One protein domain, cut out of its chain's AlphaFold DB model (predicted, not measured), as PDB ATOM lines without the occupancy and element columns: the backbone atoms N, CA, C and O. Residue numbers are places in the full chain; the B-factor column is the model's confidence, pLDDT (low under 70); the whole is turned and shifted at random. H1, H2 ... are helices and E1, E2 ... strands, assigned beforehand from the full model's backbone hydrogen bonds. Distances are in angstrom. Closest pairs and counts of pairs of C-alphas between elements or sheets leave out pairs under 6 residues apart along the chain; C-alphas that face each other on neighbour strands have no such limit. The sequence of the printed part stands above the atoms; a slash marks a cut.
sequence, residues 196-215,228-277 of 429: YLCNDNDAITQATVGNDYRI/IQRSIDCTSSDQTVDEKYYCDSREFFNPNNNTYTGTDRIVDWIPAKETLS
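What this domain is: This is residues 196 to 215 and 228 to 277 of the 429 residues of a protein of Trichomonas vaginalis (UniProt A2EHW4). With little regular structure, this is an elongated body of loops, with H1 and E1 toward one end, H2 and short H3 toward the other, and residues 254 to 272 winding between. Seventy residues are printed, with three named helices and one named strand in the order H1, H2, H3, E1; the class is mostly helix, but named elements hold only 27 residues. It is only just compact, close to loose, with a radius of gyration of the C-alphas of 12.8 A and spans of 36 by 21 by 21 A.

Where its parts are: H1, residues 200 to 209, spans 14.2 A from C-alpha 200 at (186.639, 138.113, 191.811). H2 is residues 241 to 248, 10.5 A; H3 is residues 250 to 253. E1, residues 273 to 277, spans 11.7 A and ends at C-alpha 277 (193.703, 126.954, 210.525).

How they stand to each other: H1 is apart from H2, H3 and E1. H2 and H3 are close but not clearly touching; their closest C-alphas, Tyr 246 and Phe 253, are 6.7 A apart. E1 pairs with no named strand. Every O i to N i+4 pair is within hydrogen-bond range in H1 and H2; H3 is too short for such a pair.

The domain as a whole: Residues 216 to 227 are not printed; C-alphas 215 and 228 are 13.2 A apart across this cut. The link H3 to E1 is long, 19 residues. No printed residue is under 70 in pLDDT.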
ATOM      1  N   TYR A 196     180.097 130.786 201.142       88.69
ATOM      2  CA  TYR A 196     180.802 129.559 200.753       88.69
ATOM      3  C   TYR A 196     181.970 129.832 199.826       88.69
ATOM      4  O   TYR A 196     183.024 129.199 199.923       88.69
ATOM      5  N   LEU A 197     181.756 130.779 198.921       91.06
ATOM      6  CA  LEU A 197     182.588 130.977 197.756       91.06
ATOM      7  C   LEU A 197     183.339 132.299 197.858       91.06
ATOM      8  O   LEU A 197     182.840 133.303 198.369       91.06
ATOM      9  N   CYS A 198     184.561 132.290 197.358       91.94
ATOM     10  CA  CYS A 198     185.286 133.500 197.029       91.94
ATOM     11  C   CYS A 198     184.744 134.112 195.739       91.94
ATOM     12  O   CYS A 198     184.228 133.415 194.864       91.94
ATOM     13  N   ASN A 199     184.907 135.425 195.602       88.19
ATOM     14  CA  ASN A 199     184.554 136.162 194.390       88.19
ATOM     15  C   ASN A 199     185.788 136.809 193.733       88.19
ATOM     16  O   ASN A 199     186.898 136.786 194.269       88.19
ATOM     17  N   ASP A 200     185.581 137.437 192.572       88.75
ATOM     18  CA  ASP A 200     186.639 138.113 191.811       88.75
ATOM     19  C   ASP A 200     187.363 139.215 192.623       88.75
ATOM     20  O   ASP A 200     188.559 139.433 192.428       88.75
ATOM     21  N   ASN A 201     186.700 139.888 193.573       87.44
ATOM     22  CA  ASN A 201     187.375 140.870 194.434       87.44
ATOM     23  C   ASN A 201     188.294 140.198 195.455       87.44
ATOM     24  O   ASN A 201     189.369 140.731 195.742       87.44
ATOM     25  N   ASP A 202     187.914 139.034 195.983       88.56
ATOM     26  CA  ASP A 202     188.801 138.254 196.848       88.56
ATOM     27  C   ASP A 202     190.039 137.802 196.063       88.56
ATOM     28  O   ASP A 202     191.157 137.892 196.571       88.56
ATOM     29  N   ALA A 203     189.861 137.434 194.788       86.19
ATOM     30  CA  ALA A 203     190.955 137.106 193.880       86.19
ATOM     31  C   ALA A 203     191.922 138.266 193.650       86.19
ATOM     32  O   ALA A 203     193.140 138.103 193.771       86.19
ATOM     33  N   ILE A 204     191.387 139.450 193.359       86.50
ATOM     34  CA  ILE A 204     192.184 140.663 193.153       86.50
ATOM     35  C   ILE A 204     192.929 141.036 194.439       86.50
ATOM     36  O   ILE A 204     194.124 141.349 194.398       86.50
ATOM     37  N   THR A 205     192.251 140.961 195.586       87.12
ATOM     38  CA  THR A 205     192.851 141.244 196.894       87.12
ATOM     39  C   THR A 205     193.979 140.266 197.201       87.12
ATOM     40  O   THR A 205     195.087 140.697 197.517       87.12
ATOM     41  N   GLN A 206     193.748 138.963 197.032       86.50
ATOM     42  CA  GLN A 206     194.752 137.928 197.280       86.50
ATOM     43  C   GLN A 206     195.960 138.065 196.342       86.50
ATOM     44  O   GLN A 206     197.094 137.916 196.789       86.50
ATOM     45  N   ALA A 207     195.751 138.424 195.071       85.88
ATOM     46  CA  ALA A 207     196.840 138.696 194.131       85.88
ATOM     47  C   ALA A 207     197.666 139.942 194.509       85.88
ATOM     48  O   ALA A 207     198.855 140.008 194.202       85.88
ATOM     49  N   THR A 208     197.046 140.920 195.177       86.62
ATOM     50  CA  THR A 208     197.694 142.178 195.585       86.62
ATOM     51  C   THR A 208     198.443 142.040 196.910       86.62
ATOM     52  O   THR A 208     199.572 142.510 197.036       86.62
ATOM     53  N   VAL A 209     197.814 141.412 197.905       84.44
ATOM     54  CA  VAL A 209     198.346 141.257 199.269       84.44
ATOM     55  C   VAL A 209     199.279 140.044 199.370       84.44
ATOM     56  O   VAL A 209     200.216 140.040 200.165       84.44
ATOM     57  N   GLY A 210     199.067 139.029 198.533       83.19
ATOM     58  CA  GLY A 210     199.868 137.813 198.489       83.19
ATOM     59  C   GLY A 210     199.471 136.781 199.546       83.19
ATOM     60  O   GLY A 210     198.365 136.782 200.086       83.19
ATOM     61  N   ASN A 211     200.409 135.879 199.841       76.44
ATOM     62  CA  ASN A 211     200.188 134.686 200.666       76.44
ATOM     63  C   ASN A 211     199.842 134.963 202.133       76.44
ATOM     64  O   ASN A 211     199.531 134.010 202.846       76.44
ATOM     65  N   ASP A 212     199.885 136.211 202.594       82.38
ATOM     66  CA  ASP A 212     199.524 136.591 203.963       82.38
ATOM     67  C   ASP A 212     198.048 136.984 204.098       82.38
ATOM     68  O   ASP A 212     197.531 137.030 205.212       82.38
ATOM     69  N   TYR A 213     197.336 137.201 202.984       88.69
ATOM     70  CA  TYR A 213     195.907 137.493 203.029       88.69
ATOM     71  C   TYR A 213     195.132 136.287 203.554       88.69
ATOM     72  O   TYR A 213     195.181 135.187 202.994       88.69
ATOM     73  N   ARG A 214     194.435 136.487 204.668       93.25
ATOM     74  CA  ARG A 214     193.482 135.530 205.223       93.25
ATOM     75  C   ARG A 214     192.080 136.094 205.101       93.25
ATOM     76  O   ARG A 214     191.870 137.294 205.286       93.25
ATOM     77  N   ILE A 215     191.140 135.201 204.853       93.06
ATOM     78  CA  ILE A 215     189.705 135.431 204.993       93.06
ATOM     79  C   ILE A 215     189.165 134.494 206.070       93.06
ATOM     80  O   ILE A 215     189.894 133.643 206.580       93.06
ATOM     81  N   ILE A 228     191.842 129.605 194.170       91.19
ATOM     82  CA  ILE A 228     191.304 130.214 192.950       91.19
ATOM     83  C   ILE A 228     192.368 130.368 191.864       91.19
ATOM     84  O   ILE A 228     193.551 130.570 192.142       91.19
ATOM     85  N   GLN A 229     191.922 130.342 190.615       91.75
ATOM     86  CA  GLN A 229     192.717 130.579 189.414       91.75
ATOM     87  C   GLN A 229     191.919 131.385 188.392       91.75
ATOM     88  O   GLN A 229     190.711 131.569 188.543       91.75
ATOM     89  N   ARG A 230     192.585 131.865 187.335       93.38
ATOM     90  CA  ARG A 230     191.863 132.384 186.166       93.38
ATOM     91  C   ARG A 230     191.019 131.270 185.560       93.38
ATOM     92  O   ARG A 230     191.486 130.137 185.479       93.38
ATOM     93  N   SER A 231     189.809 131.614 185.136       93.81
ATOM     94  CA  SER A 231     188.910 130.661 184.499       93.81
ATOM     95  C   SER A 231     189.536 130.063 183.237       93.81
ATOM     96  O   SER A 231     190.315 130.712 182.530       93.81
ATOM     97  N   ILE A 232     189.218 128.793 182.988       95.38
ATOM     98  CA  ILE A 232     189.757 128.017 181.868       95.38
ATOM     99  C   ILE A 232     189.308 128.638 180.536       95.38
ATOM    100  O   ILE A 232     188.128 128.947 180.344       95.38
ATOM    101  N   ASP A 233     190.252 128.800 179.604       93.69
ATOM    102  CA  ASP A 233     189.983 129.311 178.259       93.69
ATOM    103  C   ASP A 233     189.392 128.216 177.359       93.69
ATOM    104  O   ASP A 233     190.092 127.367 176.798       93.69
ATOM    105  N   CYS A 234     188.076 128.281 177.173       94.62
ATOM    106  CA  CYS A 234     187.341 127.340 176.338       94.62
ATOM    107  C   CYS A 234     187.496 127.547 174.826       94.62
ATOM    108  O   CYS A 234     186.862 126.833 174.051       94.62
ATOM    109  N   THR A 235     188.320 128.506 174.393       93.25
ATOM    110  CA  THR A 235     188.638 128.733 172.975       93.25
ATOM    111  C   THR A 235     189.949 128.078 172.536       93.25
ATOM    112  O   THR A 235     190.207 127.983 171.334       93.25
ATOM    113  N   SER A 236     190.762 127.599 173.488       91.06
ATOM    114  CA  SER A 236     192.011 126.894 173.195       91.06
ATOM    115  C   SER A 236     191.752 125.589 172.441       91.06
ATOM    116  O   SER A 236     190.860 124.818 172.787       91.06
ATOM    117  N   SER A 237     192.573 125.308 171.428       87.12
ATOM    118  CA  SER A 237     192.578 124.013 170.734       87.12
ATOM    119  C   SER A 237     193.402 122.937 171.451       87.12
ATOM    120  O   SER A 237     193.331 121.773 171.069       87.12
ATOM    121  N   ASP A 238     194.220 123.330 172.428       91.62
ATOM    122  CA  ASP A 238     195.047 122.440 173.246       91.62
ATOM    123  C   ASP A 238     194.472 122.451 174.666       91.62
ATOM    124  O   ASP A 238     194.739 123.369 175.442       91.62
ATOM    125  N   GLN A 239     193.575 121.502 174.940       92.62
ATOM    126  CA  GLN A 239     192.879 121.343 176.217       92.62
ATOM    127  C   GLN A 239     193.187 119.963 176.788       92.62
ATOM    128  O   GLN A 239     193.128 118.946 176.086       92.62
ATOM    129  N   THR A 240     193.463 119.917 178.084       93.00
ATOM    130  CA  THR A 240     193.467 118.674 178.857       93.00
ATOM    131  C   THR A 240     192.063 118.061 178.914       93.00
ATOM    132  O   THR A 240     191.059 118.698 178.588       93.00
ATOM    133  N   VAL A 241     191.973 116.801 179.351       90.56
ATOM    134  CA  VAL A 241     190.681 116.110 179.514       90.56
ATOM    135  C   VAL A 241     189.764 116.862 180.484       90.56
ATOM    136  O   VAL A 241     188.574 117.005 180.209       90.56
ATOM    137  N   ASP A 242     190.320 117.375 181.582       91.38
ATOM    138  CA  ASP A 242     189.558 118.098 182.600       91.38
ATOM    139  C   ASP A 242     189.135 119.494 182.118       91.38
ATOM    140  O   ASP A 242     187.991 119.882 182.327       91.38
ATOM    141  N   GLU A 243     189.996 120.218 181.394       94.19
ATOM    142  CA  GLU A 243     189.621 121.502 180.775       94.19
ATOM    143  C   GLU A 243     188.525 121.327 179.727       94.19
ATOM    144  O   GLU A 243     187.587 122.122 179.674       94.19
ATOM    145  N   LYS A 244     188.597 120.258 178.925       94.62
ATOM    146  CA  LYS A 244     187.537 119.938 177.972       94.62
ATOM    147  C   LYS A 244     186.218 119.651 178.695       94.62
ATOM    148  O   LYS A 244     185.188 120.182 178.291       94.62
ATOM    149  N   TYR A 245     186.242 118.847 179.762       93.94
ATOM    150  CA  TYR A 245     185.050 118.548 180.566       93.94
ATOM    151  C   TYR A 245     184.447 119.810 181.192       93.94
ATOM    152  O   TYR A 245     183.234 120.018 181.110       93.94
ATOM    153  N   TYR A 246     185.301 120.680 181.739       95.31
ATOM    154  CA  TYR A 246     184.899 121.988 182.242       95.31
ATOM    155  C   TYR A 246     184.217 122.814 181.143       95.31
ATOM    156  O   TYR A 246     183.141 123.366 181.356       95.31
ATOM    157  N   CYS A 247     184.802 122.872 179.947       95.94
ATOM    158  CA  CYS A 247     184.276 123.669 178.842       95.94
ATOM    159  C   CYS A 247     182.983 123.115 178.236       95.94
ATOM    160  O   CYS A 247     182.102 123.900 177.885       95.94
ATOM    161  N   ASP A 248     182.837 121.792 178.168       95.69
ATOM    162  CA  ASP A 248     181.602 121.124 177.739       95.69
ATOM    163  C   ASP A 248     180.448 121.319 178.747       95.69
ATOM    164  O   ASP A 248     179.289 121.097 178.398       95.69
ATOM    165  N   SER A 249     180.754 121.734 179.982       96.38
ATOM    166  CA  SER A 249     179.796 121.907 181.089       96.38
ATOM    167  C   SER A 249     179.924 123.284 181.752       96.38
ATOM    168  O   SER A 249     179.659 123.456 182.942       96.38
ATOM    169  N   ARG A 250     180.368 124.292 180.993       95.50
ATOM    170  CA  ARG A 250     180.696 125.621 181.532       95.50
ATOM    171  C   ARG A 250     179.498 126.325 182.166       95.50
ATOM    172  O   ARG A 250     179.688 127.069 183.122       95.50
ATOM    173  N   GLU A 251     178.294 126.064 181.669       95.12
ATOM    174  CA  GLU A 251     177.049 126.595 182.242       95.12
ATOM    175  C   GLU A 251     176.788 126.080 183.665       95.12
ATOM    176  O   GLU A 251     176.080 126.725 184.428       95.12
ATOM    177  N   PHE A 252     177.398 124.958 184.054       95.50
ATOM    178  CA  PHE A 252     177.376 124.479 185.430       95.50
ATOM    179  C   PHE A 252     178.545 125.037 186.242       95.50
ATOM    180  O   PHE A 252     178.337 125.653 187.280       95.50
ATOM    181  N   PHE A 253     179.787 124.879 185.773       95.44
ATOM    182  CA  PHE A 253     180.965 125.243 186.575       95.44
ATOM    183  C   PHE A 253     181.212 126.755 186.681       95.44
ATOM    184  O   PHE A 253     181.789 127.231 187.659       95.44
ATOM    185  N   ASN A 254     180.804 127.534 185.677       95.06
ATOM    186  CA  ASN A 254     180.975 128.986 185.649       95.06
ATOM    187  C   ASN A 254     179.831 129.698 184.889       95.06
ATOM    188  O   ASN A 254     180.088 130.383 183.889       95.06
ATOM    189  N   PRO A 255     178.581 129.584 185.379       93.25
ATOM    190  CA  PRO A 255     177.375 130.147 184.748       93.25
ATOM    191  C   PRO A 255     177.445 131.667 184.553       93.25
ATOM    192  O   PRO A 255     176.939 132.218 183.581       93.25
ATOM    193  N   ASN A 256     178.106 132.371 185.476       92.69
ATOM    194  CA  ASN A 256     178.193 133.832 185.462       92.69
ATOM    195  C   ASN A 256     179.376 134.363 184.644       92.69
ATOM    196  O   ASN A 256     179.595 135.573 184.608       92.69
ATOM    197  N   ASN A 257     180.147 133.482 183.999       92.75
ATOM    198  CA  ASN A 257     181.369 133.843 183.286       92.75
ATOM    199  C   ASN A 257     182.339 134.677 184.152       92.75
ATOM    200  O   ASN A 257     182.886 135.693 183.713       92.75
ATOM    201  N   ASN A 258     182.532 134.249 185.399       92.94
ATOM    202  CA  ASN A 258     183.481 134.854 186.322       92.94
ATOM    203  C   ASN A 258     184.904 134.771 185.757       92.94
ATOM    204  O   ASN A 258     185.281 133.798 185.085       92.94
ATOM    205  N   THR A 259     185.708 135.786 186.069       94.19
ATOM    206  CA  THR A 259     187.114 135.843 185.646       94.19
ATOM    207  C   THR A 259     187.944 134.797 186.380       94.19
ATOM    208  O   THR A 259     188.912 134.272 185.824       94.19
ATOM    209  N   TYR A 260     187.565 134.500 187.623       93.56
ATOM    210  CA  TYR A 260     188.228 133.524 188.468       93.56
ATOM    211  C   TYR A 260     187.273 132.395 188.867       93.56
ATOM    212  O   TYR A 260     186.087 132.610 189.116       93.56
ATOM    213  N   THR A 261     187.813 131.183 188.937       94.81
ATOM    214  CA  THR A 261     187.131 129.968 189.406       94.81
ATOM    215  C   THR A 261     188.029 129.231 190.392       94.81
ATOM    216  O   THR A 261     189.181 129.615 190.604       94.81
ATOM    217  N   GLY A 262     187.524 128.161 190.996       93.44
ATOM    218  CA  GLY A 262     188.336 127.203 191.735       93.44
ATOM    219  C   GLY A 262     189.356 126.494 190.849       93.44
ATOM    220  O   GLY A 262     189.319 126.568 189.614       93.44
ATOM    221  N   THR A 263     190.303 125.821 191.495       90.69
ATOM    222  CA  THR A 263     191.456 125.221 190.810       90.69
ATOM    223  C   THR A 263     191.288 123.752 190.458       90.69
ATOM    224  O   THR A 263     192.063 123.240 189.657       90.69
ATOM    225  N   ASP A 264     190.345 123.063 191.096       90.38
ATOM    226  CA  ASP A 264     190.346 121.605 191.176       90.38
ATOM    227  C   ASP A 264     188.994 121.024 190.752       90.38
ATOM    228  O   ASP A 264     187.940 121.511 191.167       90.38
ATOM    229  N   ARG A 265     189.053 119.973 189.933       91.19
ATOM    230  CA  ARG A 265     187.895 119.227 189.450       91.19
ATOM    231  C   ARG A 265     187.152 118.507 190.573       91.19
ATOM    232  O   ARG A 265     185.941 118.408 190.492       91.19
ATOM    233  N   ILE A 266     187.860 118.038 191.601       89.94
ATOM    234  CA  ILE A 266     187.281 117.287 192.731       89.94
ATOM    235  C   ILE A 266     186.249 118.121 193.506       89.94
ATOM    236  O   ILE A 266     185.375 117.594 194.172       89.94
ATOM    237  N   VAL A 267     186.355 119.449 193.447       90.88
ATOM    238  CA  VAL A 267     185.373 120.372 194.039       90.88
ATOM    239  C   VAL A 267     184.561 121.083 192.956       90.88
ATOM    240  O   VAL A 267     184.115 122.207 193.168       90.88
ATOM    241  N   ASP A 268     184.436 120.493 191.763       93.69
ATOM    242  CA  ASP A 268     183.724 121.056 190.608       93.69
ATOM    243  C   ASP A 268     184.173 122.498 190.256       93.69
ATOM    244  O   ASP A 268     183.376 123.354 189.872       93.69
ATOM    245  N   TRP A 269     185.468 122.807 190.416       94.12
ATOM    246  CA  TRP A 269     186.048 124.144 190.222       94.12
ATOM    247  C   TRP A 269     185.327 125.273 190.973       94.12
ATOM    248  O   TRP A 269     185.442 126.444 190.588       94.12
ATOM    249  N   ILE A 270     184.627 124.982 192.072       93.25
ATOM    250  CA  ILE A 270     184.067 126.049 192.899       93.25
ATOM    251  C   ILE A 270     185.212 126.808 193.591       93.25
ATOM    252  O   ILE A 270     186.161 126.187 194.084       93.25
ATOM    253  N   PRO A 271     185.167 128.150 193.661       93.19
ATOM    254  CA  PRO A 271     186.178 128.946 194.351       93.19
ATOM    255  C   PRO A 271     185.977 128.876 195.878       93.19
ATOM    256  O   PRO A 271     185.711 129.886 196.527       93.19
ATOM    257  N   ALA A 272     186.045 127.674 196.458       90.38
ATOM    258  CA  ALA A 272     185.800 127.437 197.877       90.38
ATOM    259  C   ALA A 272     186.826 128.144 198.776       90.38
ATOM    260  O   ALA A 272     188.003 128.327 198.435       90.38
ATOM    261  N   LYS A 273     186.369 128.494 199.980       92.25
ATOM    262  CA  LYS A 273     187.218 128.999 201.061       92.25
ATOM    263  C   LYS A 273     187.937 127.836 201.749       92.25
ATOM    264  O   LYS A 273     187.404 127.214 202.667       92.25
ATOM    265  N   GLU A 274     189.162 127.562 201.316       91.50
ATOM    266  CA  GLU A 274     190.009 126.503 201.868       91.50
ATOM    267  C   GLU A 274     190.473 126.887 203.278       91.50
ATOM    268  O   GLU A 274     191.172 127.889 203.463       91.50
ATOM    269  N   THR A 275     190.090 126.095 204.282       92.06
ATOM    270  CA  THR A 275     190.453 126.376 205.677       92.06
ATOM    271  C   THR A 275     191.931 126.075 205.894       92.06
ATOM    272  O   THR A 275     192.403 124.985 205.592       92.06
ATOM    273  N   LEU A 276     192.659 127.043 206.446       90.38
ATOM    274  CA  LEU A 276     194.096 126.965 206.719       90.38
ATOM    275  C   LEU A 276     194.414 126.711 208.189       90.38
ATOM    276  O   LEU A 276     195.475 126.183 208.513       90.38
ATOM    277  N   SER A 277     193.543 127.159 209.089       90.19
ATOM    278  CA  SER A 277     193.703 126.954 210.525       90.19
ATOM    279  C   SER A 277     192.388 127.199 211.240       90.19
ATOM    280  O   SER A 277     191.679 128.152 210.919       90.19
TER     281      SER A 277